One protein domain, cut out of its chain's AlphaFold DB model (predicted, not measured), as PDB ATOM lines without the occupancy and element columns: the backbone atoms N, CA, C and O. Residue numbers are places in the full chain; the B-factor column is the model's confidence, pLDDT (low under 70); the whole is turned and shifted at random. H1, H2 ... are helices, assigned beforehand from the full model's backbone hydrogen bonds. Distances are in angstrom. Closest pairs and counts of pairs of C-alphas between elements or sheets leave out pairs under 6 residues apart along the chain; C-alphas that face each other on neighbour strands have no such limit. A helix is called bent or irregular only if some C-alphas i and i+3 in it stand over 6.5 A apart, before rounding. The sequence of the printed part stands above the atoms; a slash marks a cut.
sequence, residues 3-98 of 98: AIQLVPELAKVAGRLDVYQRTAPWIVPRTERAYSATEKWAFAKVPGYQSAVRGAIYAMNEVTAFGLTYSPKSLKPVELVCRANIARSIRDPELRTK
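AT A GLANCE: This is residues 3 to 98 of the 98 residues of the protein "4-hydroxyacetophenone monooxygenase" of Streptomyces sp. SID10244 (UniProt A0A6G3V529). An open, angular frame of helices: H3 and H4 meet near their ends as a V, H2 makes a corner at the other end of H3, and the long link of residues 11 to 36 runs past H4 and out to H2 around a largely empty middle. H1 at the beginning touches no helix, and little H5 is near H4. The printed part has 96 residues, with five named helices in the order H1 to H5 and no named strand, class all helix. It is only just loose, close to extended, with a radius of gyration of the C-alphas of 18.3 A and spans of 51 by 38 by 22 A.

HOW THE PARTS SIT: H1, residues 3 to 10, is apart from H2, residues 37 to 45. H2 only just touches H3, residues 49 to 69, and only at the corner, with 3 pairs of C-alphas within 8 A; the closest C-alphas, of Phe 43 and Gln 50, are 5.8 A apart, and the lines stand about perpendicular at 74 degrees. H3 touches H4, residues 72 to 89, with residues 64 to 68 alone; the closest C-alphas, of Gly 67 and Ser 74, are 5.4 A apart, and the tilt of 71 degrees is only just about perpendicular. H4 has a kink of 34 degrees near residue 79. H5, residues 93 to 96, is close to H4 but not clearly touching it: the closest C-alphas, of Ala 87 and Arg 96, are 6.8 A apart. Every O i to N i+4 pair is within hydrogen-bond range in H2 and H3, but 2 of 4 in H1 and 11 of 14 in H4; H5 is too short for such a pair.

IN THESE COORDINATES: H1 begins at C-alpha 3, (457.761, 215.887, 775.353), and is only just irregular, with C-alphas 5 and 8 6.52 A apart. H3 is 30.2 A long from first to last C-alpha. H4, 25.2 A, is irregular, with C-alphas 74 and 77 7.2 A apart. H2 is 11.9 A, H1 10.0 A and H5 5.1 A long; H5 ends at C-alpha 96, (468.007, 220.556, 758.886).

THE WHOLE: The two C-alphas farthest apart, of Arg 16 and Pro 47, are 51.8 A apart. The link from H1 to H2 is long, with 26 residues; the other links are tight. The printed part has no cut, and no printed residue is under 70 in pLDDT.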
ATOM      1  N   ALA A   3     457.173 216.776 776.358       85.81
ATOM      2  CA  ALA A   3     457.761 215.887 775.353       85.81
ATOM      3  C   ALA A   3     459.251 216.177 775.090       85.81
ATOM      4  O   ALA A   3     460.035 215.246 774.981       85.81
ATOM      5  N   ILE A   4     459.664 217.451 775.067       86.06
ATOM      6  CA  ILE A   4     461.066 217.854 774.835       86.06
ATOM      7  C   ILE A   4     462.014 217.300 775.914       86.06
ATOM      8  O   ILE A   4     463.188 217.077 775.640       86.06
ATOM      9  N   GLN A   5     461.515 217.062 777.130       85.50
ATOM     10  CA  GLN A   5     462.305 216.503 778.228       85.50
ATOM     11  C   GLN A   5     462.327 214.967 778.196       85.50
ATOM     12  O   GLN A   5     463.340 214.368 778.535       85.50
ATOM     13  N   LEU A   6     461.231 214.336 777.767       90.06
ATOM     14  CA  LEU A   6     461.059 212.879 777.786       90.06
ATOM     15  C   LEU A   6     461.615 212.185 776.536       90.06
ATOM     16  O   LEU A   6     462.265 211.150 776.642       90.06
ATOM     17  N   VAL A   7     461.371 212.753 775.351       92.00
ATOM     18  CA  VAL A   7     461.753 212.164 774.056       92.00
ATOM     19  C   VAL A   7     463.256 211.865 773.969       92.00
ATOM     20  O   VAL A   7     463.589 210.753 773.566       92.00
ATOM     21  N   PRO A   8     464.178 212.764 774.378       89.81
ATOM     22  CA  PRO A   8     465.610 212.470 774.318       89.81
ATOM     23  C   PRO A   8     466.039 211.318 775.229       89.81
ATOM     24  O   PRO A   8     466.952 210.578 774.880       89.81
ATOM     25  N   GLU A   9     465.397 211.157 776.388       92.19
ATOM     26  CA  GLU A   9     465.711 210.062 777.309       92.19
ATOM     27  C   GLU A   9     465.148 208.730 776.800       92.19
ATOM     28  O   GLU A   9     465.843 207.718 776.829       92.19
ATOM     29  N   LEU A  10     463.937 208.734 776.233       92.94
ATOM     30  CA  LEU A  10     463.348 207.548 775.602       92.94
ATOM     31  C   LEU A  10     464.123 207.107 774.355       92.94
ATOM     32  O   LEU A  10     464.316 205.911 774.148       92.94
ATOM     33  N   ALA A  11     464.623 208.052 773.556       92.50
ATOM     34  CA  ALA A  11     465.415 207.766 772.360       92.50
ATOM     35  C   ALA A  11     466.723 207.005 772.655       92.50
ATOM     36  O   ALA A  11     467.270 206.374 771.756       92.50
ATOM     37  N   LYS A  12     467.224 207.039 773.899       93.50
ATOM     38  CA  LYS A  12     468.425 206.291 774.313       93.50
ATOM     39  C   LYS A  12     468.162 204.803 774.551       93.50
ATOM     40  O   LYS A  12     469.112 204.027 774.539       93.50
ATOM     41  N   VAL A  13     466.912 204.415 774.823       96.38
ATOM     42  CA  VAL A  13     466.565 203.066 775.309       96.38
ATOM     43  C   VAL A  13     465.529 202.344 774.450       96.38
ATOM     44  O   VAL A  13     465.478 201.117 774.457       96.38
ATOM     45  N   ALA A  14     464.690 203.074 773.716       94.81
ATOM     46  CA  ALA A  14     463.652 202.484 772.883       94.81
ATOM     47  C   ALA A  14     464.235 201.940 771.570       94.81
ATOM     48  O   ALA A  14     464.995 202.626 770.892       94.81
ATOM     49  N   GLY A  15     463.820 200.735 771.162       93.94
ATOM     50  CA  GLY A  15     464.201 200.172 769.858       93.94
ATOM     51  C   GLY A  15     463.603 200.931 768.664       93.94
ATOM     52  O   GLY A  15     464.171 200.929 767.577       93.94
ATOM     53  N   ARG A  16     462.467 201.607 768.869       93.88
ATOM     54  CA  ARG A  16     461.826 202.504 767.902       93.88
ATOM     55  C   ARG A  16     461.018 203.565 768.648       93.88
ATOM     56  O   ARG A  16     460.365 203.245 769.639       93.88
ATOM     57  N   LEU A  17     461.056 204.808 768.167       93.69
ATOM     58  CA  LEU A  17     460.294 205.928 768.716       93.69
ATOM     59  C   LEU A  17     459.668 206.741 767.580       93.69
ATOM     60  O   LEU A  17     460.385 207.330 766.774       93.69
ATOM     61  N   ASP A  18     458.339 206.797 767.540       94.19
ATOM     62  CA  ASP A  18     457.587 207.604 766.580       94.19
ATOM     63  C   ASP A  18     457.037 208.860 767.296       94.19
ATOM     64  O   ASP A  18     456.321 208.761 768.295       94.19
ATOM     65  N   VAL A  19     457.403 210.058 766.817       91.31
ATOM     66  CA  VAL A  19     457.027 211.350 767.429       91.31
ATOM     67  C   VAL A  19     456.050 212.096 766.525       91.31
ATOM     68  O   VAL A  19     456.419 212.589 765.461       91.31
ATOM     69  N   TYR A  20     454.807 212.234 766.979       91.31
ATOM     70  CA  TYR A  20     453.769 212.968 766.259       91.31
ATOM     71  C   TYR A  20     453.709 214.418 766.743       91.31
ATOM     72  O   TYR A  20     453.308 214.702 767.873       91.31
ATOM     73  N   GLN A  21     454.114 215.349 765.879       90.06
ATOM     74  CA  GLN A  21     454.173 216.775 766.186       90.06
ATOM     75  C   GLN A  21     453.187 217.562 765.318       90.06
ATOM     76  O   GLN A  21     453.264 217.519 764.097       90.06
ATOM     77  N   ARG A  22     452.301 218.346 765.947       92.06
ATOM     78  CA  ARG A  22     451.385 219.243 765.220       92.06
ATOM     79  C   ARG A  22     452.096 220.477 764.660       92.06
ATOM     80  O   ARG A  22     451.862 220.873 763.526       92.06
ATOM     81  N   THR A  23     452.930 221.118 765.476       88.06
ATOM     82  CA  THR A  23     453.666 222.338 765.110       88.06
ATOM     83  C   THR A  23     455.001 222.352 765.840       88.06
ATOM     84  O   THR A  23     455.044 222.032 767.029       88.06
ATOM     85  N   ALA A  24     456.078 222.708 765.138       84.69
ATOM     86  CA  ALA A  24     457.411 222.800 765.724       84.69
ATOM     87  C   ALA A  24     457.530 224.042 766.617       84.69
ATOM     88  O   ALA A  24     457.315 225.153 766.126       84.69
ATOM     89  N   PRO A  25     457.866 223.896 767.910       86.12
ATOM     90  CA  PRO A  25     458.226 225.041 768.728       86.12
ATOM     91  C   PRO A  25     459.654 225.501 768.408       86.12
ATOM     92  O   PRO A  25     460.518 224.700 768.054       86.12
ATOM     93  N   TRP A  26     459.931 226.787 768.611       86.06
ATOM     94  CA  TRP A  26     461.303 227.291 768.628       86.06
ATOM     95  C   TRP A  26     462.038 226.774 769.872       86.06
ATOM     96  O   TRP A  26     461.564 226.957 770.994       86.06
ATOM     97  N   ILE A  27     463.194 226.127 769.679       85.94
ATOM     98  CA  ILE A  27     463.988 225.531 770.764       85.94
ATOM     99  C   ILE A  27     465.266 226.341 770.989       85.94
ATOM    100  O   ILE A  27     466.219 226.276 770.206       85.94
ATOM    101  N   VAL A  28     465.300 227.052 772.113       87.19
ATOM    102  CA  VAL A  28     466.491 227.750 772.615       87.19
ATOM    103  C   VAL A  28     467.481 226.720 773.194       87.19
ATOM    104  O   VAL A  28     467.040 225.726 773.779       87.19
ATOM    105  N   PRO A  29     468.810 226.913 773.051       84.56
ATOM    106  CA  PRO A  29     469.800 226.034 773.661       84.56
ATOM    107  C   PRO A  29     469.567 225.850 775.163       84.56
ATOM    108  O   PRO A  29     469.493 226.821 775.915       84.56
ATOM    109  N   ARG A  30     469.522 224.595 775.612       80.81
ATOM    110  CA  ARG A  30     469.506 224.268 777.039       80.81
ATOM    111  C   ARG A  30     470.882 224.587 777.630       80.81
ATOM    112  O   ARG A  30     471.871 223.957 777.266       80.81
ATOM    113  N   THR A  31     470.949 225.563 778.526       77.19
ATOM    114  CA  THR A  31     472.177 226.008 779.212       77.19
ATOM    115  C   THR A  31     472.295 225.419 780.615       77.19
ATOM    116  O   THR A  31     472.765 226.067 781.548       77.19
ATOM    117  N   GLU A  32     471.878 224.165 780.781       78.38
ATOM    118  CA  GLU A  32     472.086 223.457 782.039       78.38
ATOM    119  C   GLU A  32     473.548 223.038 782.147       78.38
ATOM    120  O   GLU A  32     473.997 222.078 781.522       78.38
ATOM    121  N   ARG A  33     474.303 223.801 782.935       86.19
ATOM    122  CA  ARG A  33     475.667 223.470 783.335       86.19
ATOM    123  C   ARG A  33     475.766 223.461 784.849       86.19
ATOM    124  O   ARG A  33     475.066 224.207 785.533       86.19
ATOM    125  N   ALA A  34     476.687 222.662 785.370       89.69
ATOM    126  CA  ALA A  34     477.046 222.758 786.772       89.69
ATOM    127  C   ALA A  34     477.667 224.136 787.070       89.69
ATOM    128  O   ALA A  34     478.445 224.671 786.271       89.69
ATOM    129  N   TYR A  35     477.338 224.692 788.236       89.38
ATOM    130  CA  TYR A  35     478.054 225.848 788.771       89.38
ATOM    131  C   TYR A  35     479.493 225.459 789.096       89.38
ATOM    132  O   TYR A  35     479.731 224.434 789.751       89.38
ATOM    133  N   SER A  36     480.445 226.285 788.670       92.38
ATOM    134  CA  SER A  36     481.855 226.091 788.989       92.38
ATOM    135  C   SER A  36     482.116 226.326 790.482       92.38
ATOM    136  O   SER A  36     481.321 226.945 791.197       92.38
ATOM    137  N   ALA A  37     483.265 225.860 790.976       94.25
ATOM    138  CA  ALA A  37     483.694 226.152 792.343       94.25
ATOM    139  C   ALA A  37     483.837 227.666 792.592       94.25
ATOM    140  O   ALA A  37     483.479 228.145 793.666       94.25
ATOM    141  N   THR A  38     484.294 228.421 791.588       93.44
ATOM    142  CA  THR A  38     484.446 229.881 791.668       93.44
ATOM    143  C   THR A  38     483.103 230.596 791.778       93.44
ATOM    144  O   THR A  38     482.966 231.517 792.577       93.44
ATOM    145  N   GLU A  39     482.082 230.143 791.051       91.75
ATOM    146  CA  GLU A  39     480.731 230.698 791.153       91.75
ATOM    147  C   GLU A  39     480.087 230.371 792.490       91.75
ATOM    148  O   GLU A  39     479.531 231.255 793.135       91.75
ATOM    149  N   LYS A  40     480.202 229.117 792.946       93.94
ATOM    150  CA  LYS A  40     479.719 228.715 794.274       93.94
ATOM    151  C   LYS A  40     480.374 229.550 795.373       93.94
ATOM    152  O   LYS A  40     479.688 229.996 796.289       93.94
ATOM    153  N   TRP A  41     481.680 229.799 795.263       95.56
ATOM    154  CA  TRP A  41     482.399 230.683 796.176       95.56
ATOM    155  C   TRP A  41     481.879 232.123 796.103       95.56
ATOM    156  O   TRP A  41     481.594 232.710 797.145       95.56
ATOM    157  N   ALA A  42     481.674 232.671 794.901       93.62
ATOM    158  CA  ALA A  42     481.150 234.022 794.718       93.62
ATOM    159  C   ALA A  42     479.745 234.180 795.321       93.62
ATOM    160  O   ALA A  42     479.494 235.132 796.054       93.62
ATOM    161  N   PHE A  43     478.857 233.204 795.110       93.56
ATOM    162  CA  PHE A  43     477.537 233.174 795.746       93.56
ATOM    163  C   PHE A  43     477.607 233.112 797.275       93.56
ATOM    164  O   PHE A  43     476.748 233.690 797.935       93.56
ATOM    165  N   ALA A  44     478.605 232.429 797.838       93.38
ATOM    166  CA  ALA A  44     478.741 232.270 799.283       93.38
ATOM    167  C   ALA A  44     479.450 233.447 799.975       93.38
ATOM    168  O   ALA A  44     479.239 233.662 801.168       93.38
ATOM    169  N   LYS A  45     480.342 234.157 799.274       94.19
ATOM    170  CA  LYS A  45     481.300 235.088 799.894       94.19
ATOM    171  C   LYS A  45     481.242 236.519 799.376       94.19
ATOM    172  O   LYS A  45     481.753 237.391 800.068       94.19
ATOM    173  N   VAL A  46     480.643 236.784 798.214       94.75
ATOM    174  CA  VAL A  46     480.575 238.137 797.641       94.75
ATOM    175  C   VAL A  46     479.216 238.766 797.968       94.75
ATOM    176  O   VAL A  46     478.192 238.337 797.419       94.75
ATOM    177  N   PRO A  47     479.165 239.796 798.834       91.75
ATOM    178  CA  PRO A  47     477.925 240.500 799.132       91.75
ATOM    179  C   PRO A  47     477.328 241.103 797.858       91.75
ATOM    180  O   PRO A  47     478.032 241.690 797.041       91.75
ATOM    181  N   GLY A  48     476.020 240.942 797.665       92.56
ATOM    182  CA  GLY A  48     475.308 241.503 796.514       92.56
ATOM    183  C   GLY A  48     475.438 240.716 795.204       92.56
ATOM    184  O   GLY A  48     474.632 240.948 794.305       92.56
ATOM    185  N   TYR A  49     476.341 239.730 795.094       93.56
ATOM    186  CA  TYR A  49     476.474 238.918 793.876       93.56
ATOM    187  C   TYR A  49     475.180 238.163 793.541       93.56
ATOM    188  O   TYR A  49     474.703 238.198 792.409       93.56
ATOM    189  N   GLN A  50     474.538 237.559 794.544       93.44
ATOM    190  CA  GLN A  50     473.262 236.868 794.351       93.44
ATOM    191  C   GLN A  50     472.145 237.818 793.882       93.44
ATOM    192  O   GLN A  50     471.349 237.452 793.016       93.44
ATOM    193  N   SER A  51     472.087 239.034 794.434       94.12
ATOM    194  CA  SER A  51     471.104 240.049 794.040       94.12
ATOM    195  C   SER A  51     471.350 240.544 792.617       94.12
ATOM    196  O   SER A  51     470.400 240.655 791.849       94.12
ATOM    197  N   ALA A  52     472.612 240.765 792.240       95.00
ATOM    198  CA  ALA A  52     472.989 241.144 790.882       95.00
ATOM    199  C   ALA A  52     472.600 240.061 789.864       95.00
ATOM    200  O   ALA A  52     471.973 240.366 788.852       95.00
ATOM    201  N   VAL A  53     472.886 238.787 790.162       93.06
ATOM    202  CA  VAL A  53     472.493 237.658 789.303       93.06
ATOM    203  C   VAL A  53     470.972 237.577 789.158       93.06
ATOM    204  O   VAL A  53     470.472 237.437 788.044       93.06
ATOM    205  N   ARG A  54     470.214 237.712 790.255       93.75
ATOM    206  CA  ARG A  54     468.743 237.734 790.184       93.75
ATOM    207  C   ARG A  54     468.223 238.915 789.367       93.75
ATOM    208  O   ARG A  54     467.318 238.722 788.562       93.75
ATOM    209  N   GLY A  55     468.799 240.102 789.544       95.88
ATOM    210  CA  GLY A  55     468.438 241.293 788.776       95.88
ATOM    211  C   GLY A  55     468.690 241.114 787.280       95.88
ATOM    212  O   GLY A  55     467.830 241.445 786.469       95.88
ATOM    213  N   ALA A  56     469.820 240.508 786.911       93.00
ATOM    214  CA  ALA A  56     470.135 240.193 785.521       93.00
ATOM    215  C   ALA A  56     469.133 239.200 784.909       93.00
ATOM    216  O   ALA A  56     468.643 239.424 783.803       93.00
ATOM    217  N   ILE A  57     468.780 238.131 785.637       91.12
ATOM    218  CA  ILE A  57     467.766 237.160 785.197       91.12
ATOM    219  C   ILE A  57     466.406 237.844 785.017       91.12
ATOM    220  O   ILE A  57     465.746 237.629 784.003       91.12
ATOM    221  N   TYR A  58     466.003 238.685 785.973       93.19
ATOM    222  CA  TYR A  58     464.748 239.432 785.900       93.19
ATOM    223  C   TYR A  58     464.707 240.338 784.666       93.19
ATOM    224  O   TYR A  58     463.789 240.228 783.861       93.19
ATOM    225  N   ALA A  59     465.734 241.168 784.467       90.12
ATOM    226  CA  ALA A  59     465.809 242.067 783.320       90.12
ATOM    227  C   ALA A  59     465.771 241.303 781.985       90.12
ATOM    228  O   ALA A  59     465.084 241.714 781.053       90.12
ATOM    229  N   MET A  60     466.456 240.157 781.895       86.56
ATOM    230  CA  MET A  60     466.441 239.324 780.690       86.56
ATOM    231  C   MET A  60     465.055 238.722 780.411       86.56
ATOM    232  O   MET A  60     464.609 238.686 779.258       86.56
ATOM    233  N   ASN A  61     464.355 238.283 781.457       87.00
ATOM    234  CA  ASN A  61     462.985 237.787 781.339       87.00
ATOM    235  C   ASN A  61     462.020 238.902 780.925       87.00
ATOM    236  O   ASN A  61     461.181 238.665 780.061       87.00
ATOM    237  N   GLU A  62     462.179 240.111 781.465       87.94
ATOM    238  CA  GLU A  62     461.349 241.271 781.126       87.94
ATOM    239  C   GLU A  62     461.496 241.655 779.647       87.94
ATOM    240  O   GLU A  62     460.506 241.834 778.935       87.94
ATOM    241  N   VAL A  63     462.732 241.686 779.134       83.50
ATOM    242  CA  VAL A  63     463.009 241.928 777.706       83.50
ATOM    243  C   VAL A  63     462.365 240.851 776.830       83.50
ATOM    244  O   VAL A  63     461.778 241.153 775.788       83.50
ATOM    245  N   THR A  64     462.441 239.590 777.258       80.50
ATOM    246  CA  THR A  64     461.834 238.468 776.531       80.50
ATOM    247  C   THR A  64     460.307 238.569 776.529       80.50
ATOM    248  O   THR A  64     459.682 238.416 775.479       80.50
ATOM    249  N   ALA A  65     459.702 238.884 777.676       84.25
ATOM    250  CA  ALA A  65     458.262 239.080 777.818       84.25
ATOM    251  C   ALA A  65     457.765 240.244 776.949       84.25
ATOM    252  O   ALA A  65     456.747 240.114 776.261       84.25
ATOM    253  N   PHE A  66     458.523 241.343 776.895       83.44
ATOM    254  CA  PHE A  66     458.229 242.474 776.022       83.44
ATOM    255  C   PHE A  66     458.256 242.078 774.538       83.44
ATOM    256  O   PHE A  66     457.337 242.418 773.789       83.44
ATOM    257  N   GLY A  67     459.268 241.315 774.109       80.94
ATOM    258  CA  GLY A  67     459.363 240.830 772.728       80.94
ATOM    259  C   GLY A  67     458.239 239.868 772.334       80.94
ATOM    260  O   GLY A  67     457.733 239.944 771.217       80.94
ATOM    261  N   LEU A  68     457.799 239.010 773.257       79.69
ATOM    262  CA  LEU A  68     456.684 238.085 773.024       79.69
ATOM    263  C   LEU A  68     455.316 238.782 773.003       79.69
ATOM    264  O   LEU A  68     454.442 238.356 772.252       79.69
ATOM    265  N   THR A  69     455.132 239.840 773.797       80.00
ATOM    266  CA  THR A  69     453.812 240.467 774.003       80.00
ATOM    267  C   THR A  69     453.561 241.660 773.082       80.00
ATOM    268  O   THR A  69     452.462 241.799 772.551       80.00
ATOM    269  N   TYR A  70     454.557 242.527 772.879       74.62
ATOM    270  CA  TYR A  70     454.337 243.847 772.271       74.62
ATOM    271  C   TYR A  70     455.031 244.044 770.925       74.62
ATOM    272  O   TYR A  70     454.547 244.812 770.095       74.62
ATOM    273  N   SER A  71     456.157 243.372 770.671       75.44
ATOM    274  CA  SER A  71     456.892 243.541 769.414       75.44
ATOM    275  C   SER A  71     457.504 242.228 768.931       75.44
ATOM    276  O   SER A  71     458.692 241.991 769.128       75.44
ATOM    277  N   PRO A  72     456.750 241.394 768.195       71.94
ATOM    278  CA  PRO A  72     457.263 240.131 767.658       71.94
ATOM    279  C   PRO A  72     458.524 240.304 766.793       71.94
ATOM    280  O   PRO A  72     459.352 239.403 766.687       71.94
ATOM    281  N   LYS A  73     458.712 241.488 766.190       73.00
ATOM    282  CA  LYS A  73     459.903 241.822 765.394       73.00
ATOM    283  C   LYS A  73     461.182 241.914 766.234       73.00
ATOM    284  O   LYS A  73     462.260 241.705 765.678       73.00
ATOM    285  N   SER A  74     461.095 242.199 767.535       73.00
ATOM    286  CA  SER A  74     462.265 242.234 768.423       73.00
ATOM    287  C   SER A  74     462.768 240.837 768.807       73.00
ATOM    288  O   SER A  74     463.862 240.724 769.350       73.00
ATOM    289  N   LEU A  75     462.041 239.768 768.453       74.88
ATOM    290  CA  LEU A  75     462.455 238.377 768.672       74.88
ATOM    291  C   LEU A  75     463.403 237.838 767.594       74.88
ATOM    292  O   LEU A  75     463.885 236.716 767.727       74.88
ATOM    293  N   LYS A  76     463.728 238.610 766.548       79.88
ATOM    294  CA  LYS A  76     464.691 238.191 765.508       79.88
ATOM    295  C   LYS A  76     466.039 237.690 766.061       79.88
ATOM    296  O   LYS A  76     466.537 236.689 765.548       79.88
ATOM    297  N   PRO A  77     466.643 238.302 767.099       82.12
ATOM    298  CA  PRO A  77     467.852 237.757 767.714       82.12
ATOM    299  C   PRO A  77     467.614 236.390 768.370       82.12
ATOM    300  O   PRO A  77     468.458 235.505 768.267       82.12
ATOM    301  N   VAL A  78     466.449 236.186 768.997       80.88
ATOM    302  CA  VAL A  78     466.059 234.892 769.585       80.88
ATOM    303  C   VAL A  78     465.878 233.846 768.486       80.88
ATOM    304  O   VAL A  78     466.363 232.725 768.620       80.88
ATOM    305  N   GLU A  79     465.257 234.220 767.367       85.25
ATOM    306  CA  GLU A  79     465.145 233.361 766.188       85.25
ATOM    307  C   GLU A  79     466.528 232.928 765.682       85.25
ATOM    308  O   GLU A  79     466.749 231.744 765.428       85.25
ATOM    309  N   LEU A  80     467.487 233.856 765.598       87.00
ATOM    310  CA  LEU A  80     468.857 233.555 765.183       87.00
ATOM    311  C   LEU A  80     469.534 232.554 766.131       87.00
ATOM    312  O   LEU A  80     470.163 231.602 765.669       87.00
ATOM    313  N   VAL A  81     469.366 232.726 767.446       87.38
ATOM    314  CA  VAL A  81     469.876 231.787 768.458       87.38
ATOM    315  C   VAL A  81     469.255 230.400 768.285       87.38
ATOM    316  O   VAL A  81     469.969 229.396 768.321       87.38
ATOM    317  N   CYS A  82     467.947 230.318 768.044       87.94
ATOM    318  CA  CYS A  82     467.273 229.048 767.786       87.94
ATOM    319  C   CYS A  82     467.761 228.392 766.486       87.94
ATOM    320  O   CYS A  82     468.041 227.195 766.474       87.94
ATOM    321  N   ARG A  83     467.936 229.158 765.402       89.19
ATOM    322  CA  ARG A  83     468.488 228.647 764.132       89.19
ATOM    323  C   ARG A  83     469.914 228.130 764.300       89.19
ATOM    324  O   ARG A  83     470.231 227.052 763.805       89.19
ATOM    325  N   ALA A  84     470.752 228.847 765.045       89.62
ATOM    326  CA  ALA A  84     472.095 228.388 765.384       89.62
ATOM    327  C   ALA A  84     472.059 227.093 766.214       89.62
ATOM    328  O   ALA A  84     472.852 226.181 765.981       89.62
ATOM    329  N   ASN A  85     471.105 226.970 767.144       90.00
ATOM    330  CA  ASN A  85     470.912 225.750 767.922       90.00
ATOM    331  C   ASN A  85     470.526 224.551 767.044       90.00
ATOM    332  O   ASN A  85     471.096 223.472 767.209       90.00
ATOM    333  N   ILE A  86     469.604 224.748 766.095       87.50
ATOM    334  CA  ILE A  86     469.208 223.737 765.103       87.50
ATOM    335  C   ILE A  86     470.424 223.324 764.273       87.50
ATOM    336  O   ILE A  86     470.742 222.139 764.201       87.50
ATOM    337  N   ALA A  87     471.157 224.295 763.720       88.38
ATOM    338  CA  ALA A  87     472.330 224.039 762.887       88.38
ATOM    339  C   ALA A  87     473.445 223.285 763.626       88.38
ATOM    340  O   ALA A  87     474.145 222.478 763.021       88.38
ATOM    341  N   ARG A  88     473.603 223.531 764.932       87.75
ATOM    342  CA  ARG A  88     474.569 222.829 765.784       87.75
ATOM    343  C   ARG A  88     474.115 221.414 766.156       87.75
ATOM    344  O   ARG A  88     474.958 220.533 766.308       87.75
ATOM    345  N   SER A  89     472.814 221.209 766.358       85.25
ATOM    346  CA  SER A  89     472.269 219.955 766.899       85.25
ATOM    347  C   SER A  89     471.928 218.935 765.811       85.25
ATOM    348  O   SER A  89     472.049 217.735 766.044       85.25
ATOM    349  N   ILE A  90     471.538 219.394 764.618       87.19
ATOM    350  CA  ILE A  90     471.188 218.540 763.479       87.19
ATOM    351  C   ILE A  90     472.373 218.485 762.511       87.19
ATOM    352  O   ILE A  90     472.649 219.441 761.786       87.19
ATOM    353  N   ARG A  91     473.085 217.351 762.504       85.25
ATOM    354  CA  ARG A  91     474.212 217.109 761.584       85.25
ATOM    355  C   ARG A  91     473.752 216.766 760.166       85.25
ATOM    356  O   ARG A  91     474.448 217.097 759.212       85.25
ATOM    357  N   ASP A  92     472.589 216.134 760.042       89.25
ATOM    358  CA  ASP A  92     471.994 215.749 758.764       89.25
ATOM    359  C   ASP A  92     471.501 216.998 757.993       89.25
ATOM    360  O   ASP A  92     470.651 217.742 758.495       89.25
ATOM    361  N   PRO A  93     472.045 217.284 756.796       82.50
ATOM    362  CA  PRO A  93     471.650 218.442 756.003       82.50
ATOM    363  C   PRO A  93     470.205 218.377 755.497       82.50
ATOM    364  O   PRO A  93     469.563 219.424 755.484       82.50
ATOM    365  N   GLU A  94     469.677 217.199 755.153       85.06
ATOM    366  CA  GLU A  94     468.298 217.057 754.665       85.06
ATOM    367  C   GLU A  94     467.288 217.272 755.795       85.06
ATOM    368  O   GLU A  94     466.256 217.923 755.611       85.06
ATOM    369  N   LEU A  95     467.606 216.777 756.995       80.88
ATOM    370  CA  LEU A  95     466.762 216.964 758.176       80.88
ATOM    371  C   LEU A  95     466.756 218.419 758.666       80.88
ATOM    372  O   LEU A  95     465.767 218.875 759.225       80.88
ATOM    373  N   ARG A  96     467.847 219.158 758.451       80.38
ATOM    374  CA  ARG A  96     468.007 220.556 758.886       80.38
ATOM    375  C   ARG A  96     467.254 221.566 758.017       80.38
ATOM    376  O   ARG A  96     466.995 222.675 758.478       80.38
ATOM    377  N   THR A  97     466.964 221.220 756.765       77.50
ATOM    378  CA  THR A  97     466.202 222.078 755.841       77.50
ATOM    379  C   THR A  97     464.685 221.938 755.974       77.50
ATOM    380  O   THR A  97     463.967 222.739 755.380       77.50
ATOM    381  N   LYS A  98     464.210 220.934 756.719       71.00
ATOM    382  CA  LYS A  98     462.791 220.723 757.035       71.00
ATOM    383  C   LYS A  98     462.370 221.545 758.250       71.00
ATOM    384  O   LYS A  98     461.214 222.018 758.236       71.00
TER     385      LYS A  98